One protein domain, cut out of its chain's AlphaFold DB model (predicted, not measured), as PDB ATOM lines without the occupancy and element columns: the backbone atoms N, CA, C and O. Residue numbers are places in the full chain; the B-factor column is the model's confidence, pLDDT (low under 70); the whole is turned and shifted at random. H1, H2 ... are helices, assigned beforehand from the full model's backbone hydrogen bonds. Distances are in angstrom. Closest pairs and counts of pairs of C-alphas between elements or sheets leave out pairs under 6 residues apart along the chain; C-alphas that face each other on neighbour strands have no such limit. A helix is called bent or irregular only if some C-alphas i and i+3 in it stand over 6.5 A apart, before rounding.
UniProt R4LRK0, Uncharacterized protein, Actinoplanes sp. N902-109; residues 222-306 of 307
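This is residues 222 to 306 of the 307 residues of an uncharacterized protein of Actinoplanes sp. N902-109 (UniProt R4LRK0). One long helix, H4, has a hairpin of two helices, H1 and H2, packed on one stretch of it, while H3 makes a corner with its first end and the last turns of H4 stick out. A long unnamed link from H2 leads away from the hairpin to H3. The printed part has 85 residues with four named helices, in the order H1, H2, H3, H4, and no named strand; the class is all helix. It is loose, with a radius of gyration of the C-alphas of 16.5 A, and spans 57 by 23 by 21 A.

H1 is residues 222 to 229, beginning at C-alpha 222 (-2.157, 46.653, -38.808). H2 is residues 237 to 250, 20.3 A long; it is irregular, with C-alphas 243 and 246 7.0 A apart. H3 is residues 263 to 274, 16.7 A long. H4 is residues 278 to 304, 39.8 A long, ending at C-alpha 304 (-29.322, 26.611, -49.165).

H4 is the hub, touching three helices. H1 and H2 form a hairpin, a shallow tilt of 10 degrees, opposite ways; their closest C-alphas, Thr 226 and Leu 244, are 6.8 A apart. H4 touches H1 with residues 282 to 289 alone, at a steep tilt of 45 degrees; the closest C-alphas, Ile 224 and Leu 285, are 7.3 A apart. H4 touches H2 with residues 289 to 296 alone, at 46 degrees, also steep; the closest C-alphas, Arg 237 and Gly 296, are 7.0 A apart. H3 and H4 only just touch, only at the corner, with 3 pairs of C-alphas within 8 A; the closest, Glu 273 and Ser 279, are 6.5 A apart. H3 is apart from H1 and H2. Every O i to N i+4 pair is within hydrogen-bond range in H1, H3 and H4, and 8 of 10 in H2.

The C-alphas farthest apart, Leu 264 and Gly 306, are 57.7 A apart. The printed part has no cut. H2 to H3 is a long link of 12 residues. Residues 259 to 264 and 300 to 306 stand free. Residues 261 and 306 are under 70 in pLDDT.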
ATOM      1  N   THR A 222      -1.098  46.412 -37.821       95.81
ATOM      2  CA  THR A 222      -2.157  46.653 -38.808       95.81
ATOM      3  C   THR A 222      -3.252  45.590 -38.746       95.81
ATOM      4  O   THR A 222      -4.440  45.920 -38.846       95.81
ATOM      5  N   LEU A 223      -2.890  44.322 -38.546       96.38
ATOM      6  CA  LEU A 223      -3.860  43.236 -38.430       96.38
ATOM      7  C   LEU A 223      -4.683  43.351 -37.140       96.38
ATOM      8  O   LEU A 223      -5.905  43.214 -37.196       96.38
ATOM      9  N   ILE A 224      -4.045  43.670 -36.005       94.75
ATOM     10  CA  ILE A 224      -4.730  43.940 -34.727       94.75
ATOM     11  C   ILE A 224      -5.780  45.037 -34.916       94.75
ATOM     12  O   ILE A 224      -6.946  44.864 -34.550       94.75
ATOM     13  N   GLU A 225      -5.387  46.147 -35.535       94.75
ATOM     14  CA  GLU A 225      -6.275  47.277 -35.798       94.75
ATOM     15  C   GLU A 225      -7.428  46.916 -36.734       94.75
ATOM     16  O   GLU A 225      -8.566  47.336 -36.513       94.75
ATOM     17  N   THR A 226      -7.158  46.110 -37.760       95.12
ATOM     18  CA  THR A 226      -8.178  45.670 -38.718       95.12
ATOM     19  C   THR A 226      -9.196  44.747 -38.054       95.12
ATOM     20  O   THR A 226     -10.399  44.979 -38.165       95.12
ATOM     21  N   VAL A 227      -8.738  43.761 -37.275       94.88
ATOM     22  CA  VAL A 227      -9.609  42.857 -36.504       94.88
ATOM     23  C   VAL A 227     -10.437  43.627 -35.474       94.88
ATOM     24  O   VAL A 227     -11.626  43.352 -35.310       94.88
ATOM     25  N   ARG A 228      -9.847  44.629 -34.810       94.38
ATOM     26  CA  ARG A 228     -10.570  45.503 -33.877       94.38
ATOM     27  C   ARG A 228     -11.682  46.282 -34.583       94.38
ATOM     28  O   ARG A 228     -12.814  46.285 -34.111       94.38
ATOM     29  N   LYS A 229     -11.381  46.908 -35.727       94.00
ATOM     30  CA  LYS A 229     -12.347  47.689 -36.526       94.00
ATOM     31  C   LYS A 229     -13.418  46.829 -37.194       94.00
ATOM     32  O   LYS A 229     -14.512  47.325 -37.457       94.00
ATOM     33  N   ALA A 230     -13.135  45.554 -37.448       94.50
ATOM     34  CA  ALA A 230     -14.130  44.605 -37.930       94.50
ATOM     35  C   ALA A 230     -15.239  44.342 -36.896       94.50
ATOM     36  O   ALA A 230     -16.309  43.896 -37.284       94.50
ATOM     37  N   ALA A 231     -15.012  44.650 -35.608       92.88
ATOM     38  CA  ALA A 231     -16.001  44.535 -34.533       92.88
ATOM     39  C   ALA A 231     -16.680  43.148 -34.485       92.88
ATOM     40  O   ALA A 231     -17.899  43.019 -34.361       92.88
ATOM     41  N   ILE A 232     -15.856  42.096 -34.591       90.12
ATOM     42  CA  ILE A 232     -16.287  40.693 -34.539       90.12
ATOM     43  C   ILE A 232     -17.114  40.449 -33.272       90.12
ATOM     44  O   ILE A 232     -16.634  40.697 -32.165       90.12
ATOM     45  N   GLY A 233     -18.322  39.907 -33.444       87.75
ATOM     46  CA  GLY A 233     -19.270  39.633 -32.360       87.75
ATOM     47  C   GLY A 233     -20.239  40.780 -32.059       87.75
ATOM     48  O   GLY A 233     -21.152  40.588 -31.265       87.75
ATOM     49  N   VAL A 234     -20.065  41.942 -32.696       92.75
ATOM     50  CA  VAL A 234     -20.985  43.088 -32.596       92.75
ATOM     51  C   VAL A 234     -21.744  43.293 -33.904       92.75
ATOM     52  O   VAL A 234     -22.957  43.473 -33.884       92.75
ATOM     53  N   LEU A 235     -21.038  43.271 -35.037       93.31
ATOM     54  CA  LEU A 235     -21.636  43.514 -36.350       93.31
ATOM     55  C   LEU A 235     -22.153  42.231 -37.018       93.31
ATOM     56  O   LEU A 235     -21.661  41.138 -36.705       93.31
ATOM     57  N   PRO A 236     -23.100  42.361 -37.970       91.69
ATOM     58  CA  PRO A 236     -23.479  41.279 -38.872       91.69
ATOM     59  C   PRO A 236     -22.262  40.660 -39.567       91.69
ATOM     60  O   PRO A 236     -21.269  41.327 -39.864       91.69
ATOM     61  N   ARG A 237     -22.314  39.347 -39.799       89.19
ATOM     62  CA  ARG A 237     -21.144  38.579 -40.250       89.19
ATOM     63  C   ARG A 237     -20.669  38.974 -41.647       89.19
ATOM     64  O   ARG A 237     -19.469  39.014 -41.881       89.19
ATOM     65  N   ASP A 238     -21.586  39.244 -42.560       90.94
ATOM     66  CA  ASP A 238     -21.293  39.755 -43.899       90.94
ATOM     67  C   ASP A 238     -20.508  41.074 -43.841       90.94
ATOM     68  O   ASP A 238     -19.492  41.221 -44.522       90.94
ATOM     69  N   GLU A 239     -20.897  41.983 -42.945       93.19
ATOM     70  CA  GLU A 239     -20.178  43.238 -42.724       93.19
ATOM     71  C   GLU A 239     -18.785  43.008 -42.114       93.19
ATOM     72  O   GLU A 239     -17.805  43.630 -42.532       93.19
ATOM     73  N   VAL A 240     -18.667  42.077 -41.160       93.94
ATOM     74  CA  VAL A 240     -17.374  41.660 -40.591       93.94
ATOM     75  C   VAL A 240     -16.443  41.136 -41.686       93.94
ATOM     76  O   VAL A 240     -15.285  41.549 -41.753       93.94
ATOM     77  N   LEU A 241     -16.934  40.243 -42.551       92.69
ATOM     78  CA  LEU A 241     -16.142  39.658 -43.632       92.69
ATOM     79  C   LEU A 241     -15.697  40.722 -44.634       92.69
ATOM     80  O   LEU A 241     -14.511  40.781 -44.952       92.69
ATOM     81  N   LEU A 242     -16.599  41.624 -45.036       92.06
ATOM     82  CA  LEU A 242     -16.276  42.741 -45.924       92.06
ATOM     83  C   LEU A 242     -15.156  43.629 -45.353       92.06
ATOM     84  O   LEU A 242     -14.269  44.067 -46.085       92.06
ATOM     85  N   ARG A 243     -15.161  43.874 -44.036       93.69
ATOM     86  CA  ARG A 243     -14.116  44.658 -43.353       93.69
ATOM     87  C   ARG A 243     -12.779  43.916 -43.234       93.69
ATOM     88  O   ARG A 243     -11.742  44.572 -43.147       93.69
ATOM     89  N   LEU A 244     -12.785  42.582 -43.214       94.31
ATOM     90  CA  LEU A 244     -11.580  41.751 -43.097       94.31
ATOM     91  C   LEU A 244     -10.941  41.408 -44.451       94.31
ATOM     92  O   LEU A 244      -9.729  41.186 -44.486       94.31
ATOM     93  N   SER A 245     -11.707  41.399 -45.549       92.00
ATOM     94  CA  SER A 245     -11.216  41.046 -46.892       92.00
ATOM     95  C   SER A 245      -9.910  41.749 -47.286       92.00
ATOM     96  O   SER A 245      -8.978  41.051 -47.683       92.00
ATOM     97  N   PRO A 246      -9.737  43.075 -47.089       91.06
ATOM     98  CA  PRO A 246      -8.486  43.728 -47.464       91.06
ATOM     99  C   PRO A 246      -7.260  43.177 -46.729       91.06
ATOM    100  O   PRO A 246      -6.194  43.067 -47.323       91.06
ATOM    101  N   ALA A 247      -7.386  42.810 -45.451       92.75
ATOM    102  CA  ALA A 247      -6.272  42.224 -44.706       92.75
ATOM    103  C   ALA A 247      -5.955  40.798 -45.175       92.75
ATOM    104  O   ALA A 247      -4.781  40.436 -45.244       92.75
ATOM    105  N   ILE A 248      -6.978  40.015 -45.525       92.19
ATOM    106  CA  ILE A 248      -6.816  38.663 -46.078       92.19
ATOM    107  C   ILE A 248      -6.030  38.725 -47.388       92.19
ATOM    108  O   ILE A 248      -5.006  38.056 -47.519       92.19
ATOM    109  N   ASP A 249      -6.465  39.590 -48.302       89.94
ATOM    110  CA  ASP A 249      -5.882  39.699 -49.638       89.94
ATOM    111  C   ASP A 249      -4.501  40.366 -49.613       89.94
ATOM    112  O   ASP A 249      -3.619  40.006 -50.390       89.94
ATOM    113  N   CYS A 250      -4.295  41.345 -48.723       88.25
ATOM    114  CA  CYS A 250      -3.117  42.212 -48.775       88.25
ATOM    115  C   CYS A 250      -2.067  41.954 -47.696       88.25
ATOM    116  O   CYS A 250      -0.929  42.344 -47.883       88.25
ATOM    117  N   LEU A 251      -2.400  41.363 -46.549       92.25
ATOM    118  CA  LEU A 251      -1.448  41.292 -45.429       92.25
ATOM    119  C   LEU A 251      -1.042  39.870 -45.088       92.25
ATOM    120  O   LEU A 251       0.107  39.643 -44.717       92.25
ATOM    121  N   LEU A 252      -1.973  38.915 -45.171       93.75
ATOM    122  CA  LEU A 252      -1.753  37.613 -44.543       93.75
ATOM    123  C   LEU A 252      -0.580  36.831 -45.144       93.75
ATOM    124  O   LEU A 252       0.132  36.137 -44.423       93.75
ATOM    125  N   HIS A 253      -0.361  36.983 -46.447       91.81
ATOM    126  CA  HIS A 253       0.721  36.329 -47.177       91.81
ATOM    127  C   HIS A 253       2.088  37.015 -46.996       91.81
ATOM    128  O   HIS A 253       3.098  36.460 -47.417       91.81
ATOM    129  N   LEU A 254       2.135  38.197 -46.367       94.06
ATOM    130  CA  LEU A 254       3.371  38.956 -46.139       94.06
ATOM    131  C   LEU A 254       4.138  38.497 -44.892       94.06
ATOM    132  O   LEU A 254       5.267  38.928 -44.675       94.06
ATOM    133  N   TRP A 255       3.528  37.660 -44.048       95.50
ATOM    134  CA  TRP A 255       4.139  37.205 -42.803       95.50
ATOM    135  C   TRP A 255       5.192  36.130 -43.059       95.50
ATOM    136  O   TRP A 255       4.869  34.944 -43.163       95.50
ATOM    137  N   MET A 256       6.451  36.552 -43.154       92.69
ATOM    138  CA  MET A 256       7.602  35.683 -43.408       92.69
ATOM    139  C   MET A 256       8.794  36.091 -42.522       92.69
ATOM    140  O   MET A 256       9.813  36.559 -43.044       92.69
ATOM    141  N   PRO A 257       8.673  35.955 -41.185       90.19
ATOM    142  CA  PRO A 257       9.760  36.293 -40.272       90.19
ATOM    143  C   PRO A 257      10.979  35.414 -40.555       90.19
ATOM    144  O   PRO A 257      10.828  34.262 -40.966       90.19
ATOM    145  N   ASP A 258      12.179  35.967 -40.361       85.44
ATOM    146  CA  ASP A 258      13.467  35.280 -40.575       85.44
ATOM    147  C   ASP A 258      13.723  34.802 -42.023       85.44
ATOM    148  O   ASP A 258      14.651  34.056 -42.324       85.44
ATOM    149  N   SER A 259      12.934  35.279 -42.984       81.25
ATOM    150  CA  SER A 259      12.993  34.794 -44.366       81.25
ATOM    151  C   SER A 259      14.265  35.169 -45.138       81.25
ATOM    152  O   SER A 259      14.503  34.643 -46.226       81.25
ATOM    153  N   ARG A 260      15.092  36.065 -44.583       72.00
ATOM    154  CA  ARG A 260      16.378  36.494 -45.161       72.00
ATOM    155  C   ARG A 260      17.584  35.671 -44.672       72.00
ATOM    156  O   ARG A 260      18.645  35.788 -45.274       72.00
ATOM    157  N   GLY A 261      17.403  34.802 -43.668       66.69
ATOM    158  CA  GLY A 261      18.228  33.607 -43.448       66.69
ATOM    159  C   GLY A 261      19.680  33.796 -42.998       66.69
ATOM    160  O   GLY A 261      20.516  32.975 -43.370       66.69
ATOM    161  N   ASP A 262      20.006  34.835 -42.220       85.62
ATOM    162  CA  ASP A 262      21.332  34.946 -41.592       85.62
ATOM    163  C   ASP A 262      21.301  34.608 -40.087       85.62
ATOM    164  O   ASP A 262      20.287  34.800 -39.415       85.62
ATOM    165  N   ASP A 263      22.420  34.123 -39.535       88.81
ATOM    166  CA  ASP A 263      22.480  33.624 -38.146       88.81
ATOM    167  C   ASP A 263      22.105  34.671 -37.086       88.81
ATOM    168  O   ASP A 263      21.582  34.337 -36.022       88.81
ATOM    169  N   LEU A 264      22.402  35.946 -37.349       89.62
ATOM    170  CA  LEU A 264      22.068  37.042 -36.441       89.62
ATOM    171  C   LEU A 264      20.559  37.296 -36.457       89.62
ATOM    172  O   LEU A 264      19.958  37.520 -35.408       89.62
ATOM    173  N   THR A 265      19.957  37.234 -37.642       90.50
ATOM    174  CA  THR A 265      18.522  37.393 -37.866       90.50
ATOM    175  C   THR A 265      17.755  36.290 -37.154       90.50
ATOM    176  O   THR A 265      16.879  36.606 -36.348       90.50
ATOM    177  N   ALA A 266      18.181  35.035 -37.307       91.00
ATOM    178  CA  ALA A 266      17.594  33.898 -36.605       91.00
ATOM    179  C   ALA A 266      17.678  34.045 -35.071       91.00
ATOM    180  O   ALA A 266      16.700  33.820 -34.354       91.00
ATOM    181  N   GLN A 267      18.828  34.486 -34.540       91.69
ATOM    182  CA  GLN A 267      19.003  34.717 -33.099       91.69
ATOM    183  C   GLN A 267      18.099  35.836 -32.569       91.69
ATOM    184  O   GLN A 267      17.451  35.674 -31.534       91.69
ATOM    185  N   VAL A 268      18.023  36.965 -33.276       91.44
ATOM    186  CA  VAL A 268      17.161  38.088 -32.882       91.44
ATOM    187  C   VAL A 268      15.688  37.697 -32.945       91.44
ATOM    188  O   VAL A 268      14.947  37.979 -31.998       91.44
ATOM    189  N   TRP A 269      15.269  36.992 -33.996       92.44
ATOM    190  CA  TRP A 269      13.908  36.475 -34.119       92.44
ATOM    191  C   TRP A 269      13.555  35.482 -33.020       92.44
ATOM    192  O   TRP A 269      12.474  35.591 -32.453       92.44
ATOM    193  N   SER A 270      14.467  34.589 -32.635       91.62
ATOM    194  CA  SER A 270      14.253  33.677 -31.504       91.62
ATOM    195  C   SER A 270      13.917  34.433 -30.209       91.62
ATOM    196  O   SER A 270      12.958  34.091 -29.510       91.62
ATOM    197  N   VAL A 271      14.630  35.531 -29.922       90.75
ATOM    198  CA  VAL A 271      14.328  36.381 -28.759       90.75
ATOM    199  C   VAL A 271      12.959  37.051 -28.905       90.75
ATOM    200  O   VAL A 271      12.171  37.017 -27.958       90.75
ATOM    201  N   LEU A 272      12.648  37.615 -30.076       90.94
ATOM    202  CA  LEU A 272      11.363  38.274 -30.343       90.94
ATOM    203  C   LEU A 272      10.174  37.302 -30.308       90.94
ATOM    204  O   LEU A 272       9.089  37.676 -29.866       90.94
ATOM    205  N   GLU A 273      10.361  36.047 -30.710       91.56
ATOM    206  CA  GLU A 273       9.342  34.998 -30.626       91.56
ATOM    207  C   GLU A 273       9.152  34.479 -29.199       91.56
ATOM    208  O   GLU A 273       8.031  34.168 -28.788       91.56
ATOM    209  N   ALA A 274      10.216  34.448 -28.394       88.44
ATOM    210  CA  ALA A 274      10.090  34.159 -26.972       88.44
ATOM    211  C   ALA A 274       9.351  35.293 -26.243       88.44
ATOM    212  O   ALA A 274       8.467  35.035 -25.418       88.44
ATOM    213  N   ARG A 275       9.718  36.550 -26.529       81.25
ATOM    214  CA  ARG A 275       9.137  37.779 -25.969       81.25
ATOM    215  C   ARG A 275       9.373  38.923 -26.965       81.25
ATOM    216  O   ARG A 275      10.524  39.329 -27.115       81.25
ATOM    217  N   PRO A 276       8.343  39.513 -27.596       78.38
ATOM    218  CA  PRO A 276       6.908  39.514 -27.255       78.38
ATOM    219  C   PRO A 276       6.008  38.445 -27.926       78.38
ATOM    220  O   PRO A 276       4.794  38.467 -27.714       78.38
ATOM    221  N   GLY A 277       6.544  37.517 -28.718       88.94
ATOM    222  CA  GLY A 277       5.769  36.442 -29.355       88.94
ATOM    223  C   GLY A 277       4.981  36.887 -30.585       88.94
ATOM    224  O   GLY A 277       3.774  36.642 -30.668       88.94
ATOM    225  N   PHE A 278       5.655  37.560 -31.521       91.75
ATOM    226  CA  PHE A 278       5.070  38.104 -32.751       91.75
ATOM    227  C   PHE A 278       4.281  37.061 -33.546       91.75
ATOM    228  O   PHE A 278       3.088  37.263 -33.785       91.75
ATOM    229  N   SER A 279       4.890  35.922 -33.884       93.81
ATOM    230  CA  SER A 279       4.204  34.895 -34.673       93.81
ATOM    231  C   SER A 279       3.049  34.267 -33.906       93.81
ATOM    232  O   SER A 279       2.010  33.978 -34.494       93.81
ATOM    233  N   ARG A 280       3.160  34.118 -32.580       94.62
ATOM    234  CA  ARG A 280       2.043  33.629 -31.758       94.62
ATOM    235  C   ARG A 280       0.829  34.553 -31.856       94.62
ATOM    236  O   ARG A 280      -0.275  34.076 -32.104       94.62
ATOM    237  N   GLN A 281       1.036  35.859 -31.688       94.62
ATOM    238  CA  GLN A 281      -0.040  36.848 -31.786       94.62
ATOM    239  C   GLN A 281      -0.644  36.881 -33.194       94.62
ATOM    240  O   GLN A 281      -1.867  36.870 -33.341       94.62
ATOM    241  N   TRP A 282       0.205  36.850 -34.222       96.56
ATOM    242  CA  TRP A 282      -0.227  36.775 -35.613       96.56
ATOM    243  C   TRP A 282      -1.120  35.558 -35.874       96.56
ATOM    244  O   TRP A 282      -2.238  35.708 -36.368       96.56
ATOM    245  N   GLN A 283      -0.685  34.359 -35.472       96.50
ATOM    246  CA  GLN A 283      -1.458  33.132 -35.680       96.50
ATOM    247  C   GLN A 283      -2.792  33.151 -34.930       96.50
ATOM    248  O   GLN A 283      -3.803  32.721 -35.480       96.50
ATOM    249  N   THR A 284      -2.849  33.705 -33.714       96.19
ATOM    250  CA  THR A 284      -4.124  33.892 -33.001       96.19
ATOM    251  C   THR A 284      -5.102  34.766 -33.794       96.19
ATOM    252  O   THR A 284      -6.285  34.435 -33.880       96.19
ATOM    253  N   LEU A 285      -4.631  35.858 -34.405       96.44
ATOM    254  CA  LEU A 285      -5.475  36.733 -35.228       96.44
ATOM    255  C   LEU A 285      -5.918  36.040 -36.519       96.44
ATOM    256  O   LEU A 285      -7.094  36.110 -36.873       96.44
ATOM    257  N   VAL A 286      -5.007  35.334 -37.189       96.12
ATOM    258  CA  VAL A 286      -5.313  34.562 -38.400       96.12
ATOM    259  C   VAL A 286      -6.350  33.479 -38.113       96.12
ATOM    260  O   VAL A 286      -7.316  33.360 -38.865       96.12
ATOM    261  N   HIS A 287      -6.204  32.726 -37.020       95.31
ATOM    262  CA  HIS A 287      -7.198  31.734 -36.608       95.31
ATOM    263  C   HIS A 287      -8.556  32.385 -36.346       95.31
ATOM    264  O   HIS A 287      -9.549  31.954 -36.922       95.31
ATOM    265  N   ARG A 288      -8.593  33.503 -35.615       93.31
ATOM    266  CA  ARG A 288      -9.843  34.238 -35.370       93.31
ATOM    267  C   ARG A 288     -10.537  34.689 -36.662       93.31
ATOM    268  O   ARG A 288     -11.764  34.661 -36.729       93.31
ATOM    269  N   ILE A 289      -9.782  35.118 -37.676       93.62
ATOM    270  CA  ILE A 289     -10.323  35.487 -38.997       93.62
ATOM    271  C   ILE A 289     -10.859  34.249 -39.723       93.62
ATOM    272  O   ILE A 289     -11.976  34.278 -40.242       93.62
ATOM    273  N   ARG A 290     -10.093  33.152 -39.732       92.69
ATOM    274  CA  ARG A 290     -10.505  31.879 -40.340       92.69
ATOM    275  C   ARG A 290     -11.792  31.343 -39.718       92.69
ATOM    276  O   ARG A 290     -12.681  30.944 -40.460       92.69
ATOM    277  N   ASP A 291     -11.946  31.442 -38.402       92.31
ATOM    278  CA  ASP A 291     -13.163  31.015 -37.706       92.31
ATOM    279  C   ASP A 291     -14.405  31.781 -38.191       92.31
ATOM    280  O   ASP A 291     -15.479  31.194 -38.338       92.31
ATOM    281  N   GLN A 292     -14.277  33.081 -38.504       90.88
ATOM    282  CA  GLN A 292     -15.387  33.854 -39.082       90.88
ATOM    283  C   GLN A 292     -15.751  33.385 -40.493       90.88
ATOM    284  O   GLN A 292     -16.938  33.322 -40.821       90.88
ATOM    285  N   LEU A 293     -14.757  33.025 -41.308       88.69
ATOM    286  CA  LEU A 293     -14.976  32.480 -42.650       88.69
ATOM    287  C   LEU A 293     -15.660  31.110 -42.585       88.69
ATOM    288  O   LEU A 293     -16.669  30.899 -43.257       88.69
ATOM    289  N   SER A 294     -15.169  30.203 -41.736       89.62
ATOM    290  CA  SER A 294     -15.746  28.866 -41.557       89.62
ATOM    291  C   SER A 294     -17.183  28.929 -41.037       89.62
ATOM    292  O   SER A 294     -18.069  28.286 -41.597       89.62
ATOM    293  N   ALA A 295     -17.452  29.756 -40.021       85.06
ATOM    294  CA  ALA A 295     -18.809  29.954 -39.512       85.06
ATOM    295  C   ALA A 295     -19.743  30.596 -40.557       85.06
ATOM    296  O   ALA A 295     -20.940  30.303 -40.583       85.06
ATOM    297  N   GLY A 296     -19.214  31.469 -41.422       79.62
ATOM    298  CA  GLY A 296     -19.944  32.039 -42.555       79.62
ATOM    299  C   GLY A 296     -20.329  30.989 -43.598       79.62
ATOM    300  O   GLY A 296     -21.489  30.926 -43.995       79.62
ATOM    301  N   ALA A 297     -19.388  30.122 -43.980       82.62
ATOM    302  CA  ALA A 297     -19.627  29.052 -44.947       82.62
ATOM    303  C   ALA A 297     -20.703  28.061 -44.467       82.62
ATOM    304  O   ALA A 297     -21.591  27.699 -45.237       82.62
ATOM    305  N   VAL A 298     -20.676  27.674 -43.186       85.44
ATOM    306  CA  VAL A 298     -21.699  26.796 -42.589       85.44
ATOM    307  C   VAL A 298     -23.079  27.456 -42.602       85.44
ATOM    308  O   VAL A 298     -24.059  26.810 -42.966       85.44
ATOM    309  N   ALA A 299     -23.169  28.744 -42.249       80.56
ATOM    310  CA  ALA A 299     -24.438  29.474 -42.268       80.56
ATOM    311  C   ALA A 299     -25.023  29.580 -43.688       80.56
ATOM    312  O   ALA A 299     -26.224  29.386 -43.870       80.56
ATOM    313  N   ALA A 300     -24.179  29.830 -44.694       80.38
ATOM    314  CA  ALA A 300     -24.598  29.867 -46.093       80.38
ATOM    315  C   ALA A 300     -25.077  28.491 -46.587       80.38
ATOM    316  O   ALA A 300     -26.130  28.399 -47.212       80.38
ATOM    317  N   ALA A 301     -24.358  27.413 -46.258       79.94
ATOM    318  CA  ALA A 301     -24.760  26.053 -46.618       79.94
ATOM    319  C   ALA A 301     -26.095  25.645 -45.968       79.94
ATOM    320  O   ALA A 301     -26.946  25.054 -46.627       79.94
ATOM    321  N   ALA A 302     -26.315  26.004 -44.698       78.88
ATOM    322  CA  ALA A 302     -27.576  25.738 -44.005       78.88
ATOM    323  C   ALA A 302     -28.766  26.494 -44.621       78.88
ATOM    324  O   ALA A 302     -29.867  25.953 -44.670       78.88
ATOM    325  N   ALA A 303     -28.550  27.717 -45.121       78.00
ATOM    326  CA  ALA A 303     -29.587  28.497 -45.796       78.00
ATOM    327  C   ALA A 303     -29.999  27.894 -47.152       78.00
ATOM    328  O   ALA A 303     -31.170  27.963 -47.512       78.00
ATOM    329  N   VAL A 304     -29.059  27.278 -47.877       79.25
ATOM    330  CA  VAL A 304     -29.322  26.611 -49.165       79.25
ATOM    331  C   VAL A 304     -30.053  25.277 -48.978       79.25
ATOM    332  O   VAL A 304     -30.927  24.957 -49.770       79.25
ATOM    333  N   SER A 305     -29.746  24.516 -47.923       70.94
ATOM    334  CA  SER A 305     -30.397  23.222 -47.644       70.94
ATOM    335  C   SER A 305     -31.791  23.331 -47.005       70.94
ATOM    336  O   SER A 305     -32.441  22.308 -46.797       70.94
ATOM    337  N   GLY A 306     -32.216  24.538 -46.618       59.28
ATOM    338  CA  GLY A 306     -33.534  24.812 -46.032       59.28
ATOM    339  C   GLY A 306     -34.570  25.369 -47.016       59.28
ATOM    340  O   GLY A 306     -35.686  25.665 -46.586       59.28
TER     341      GLY A 306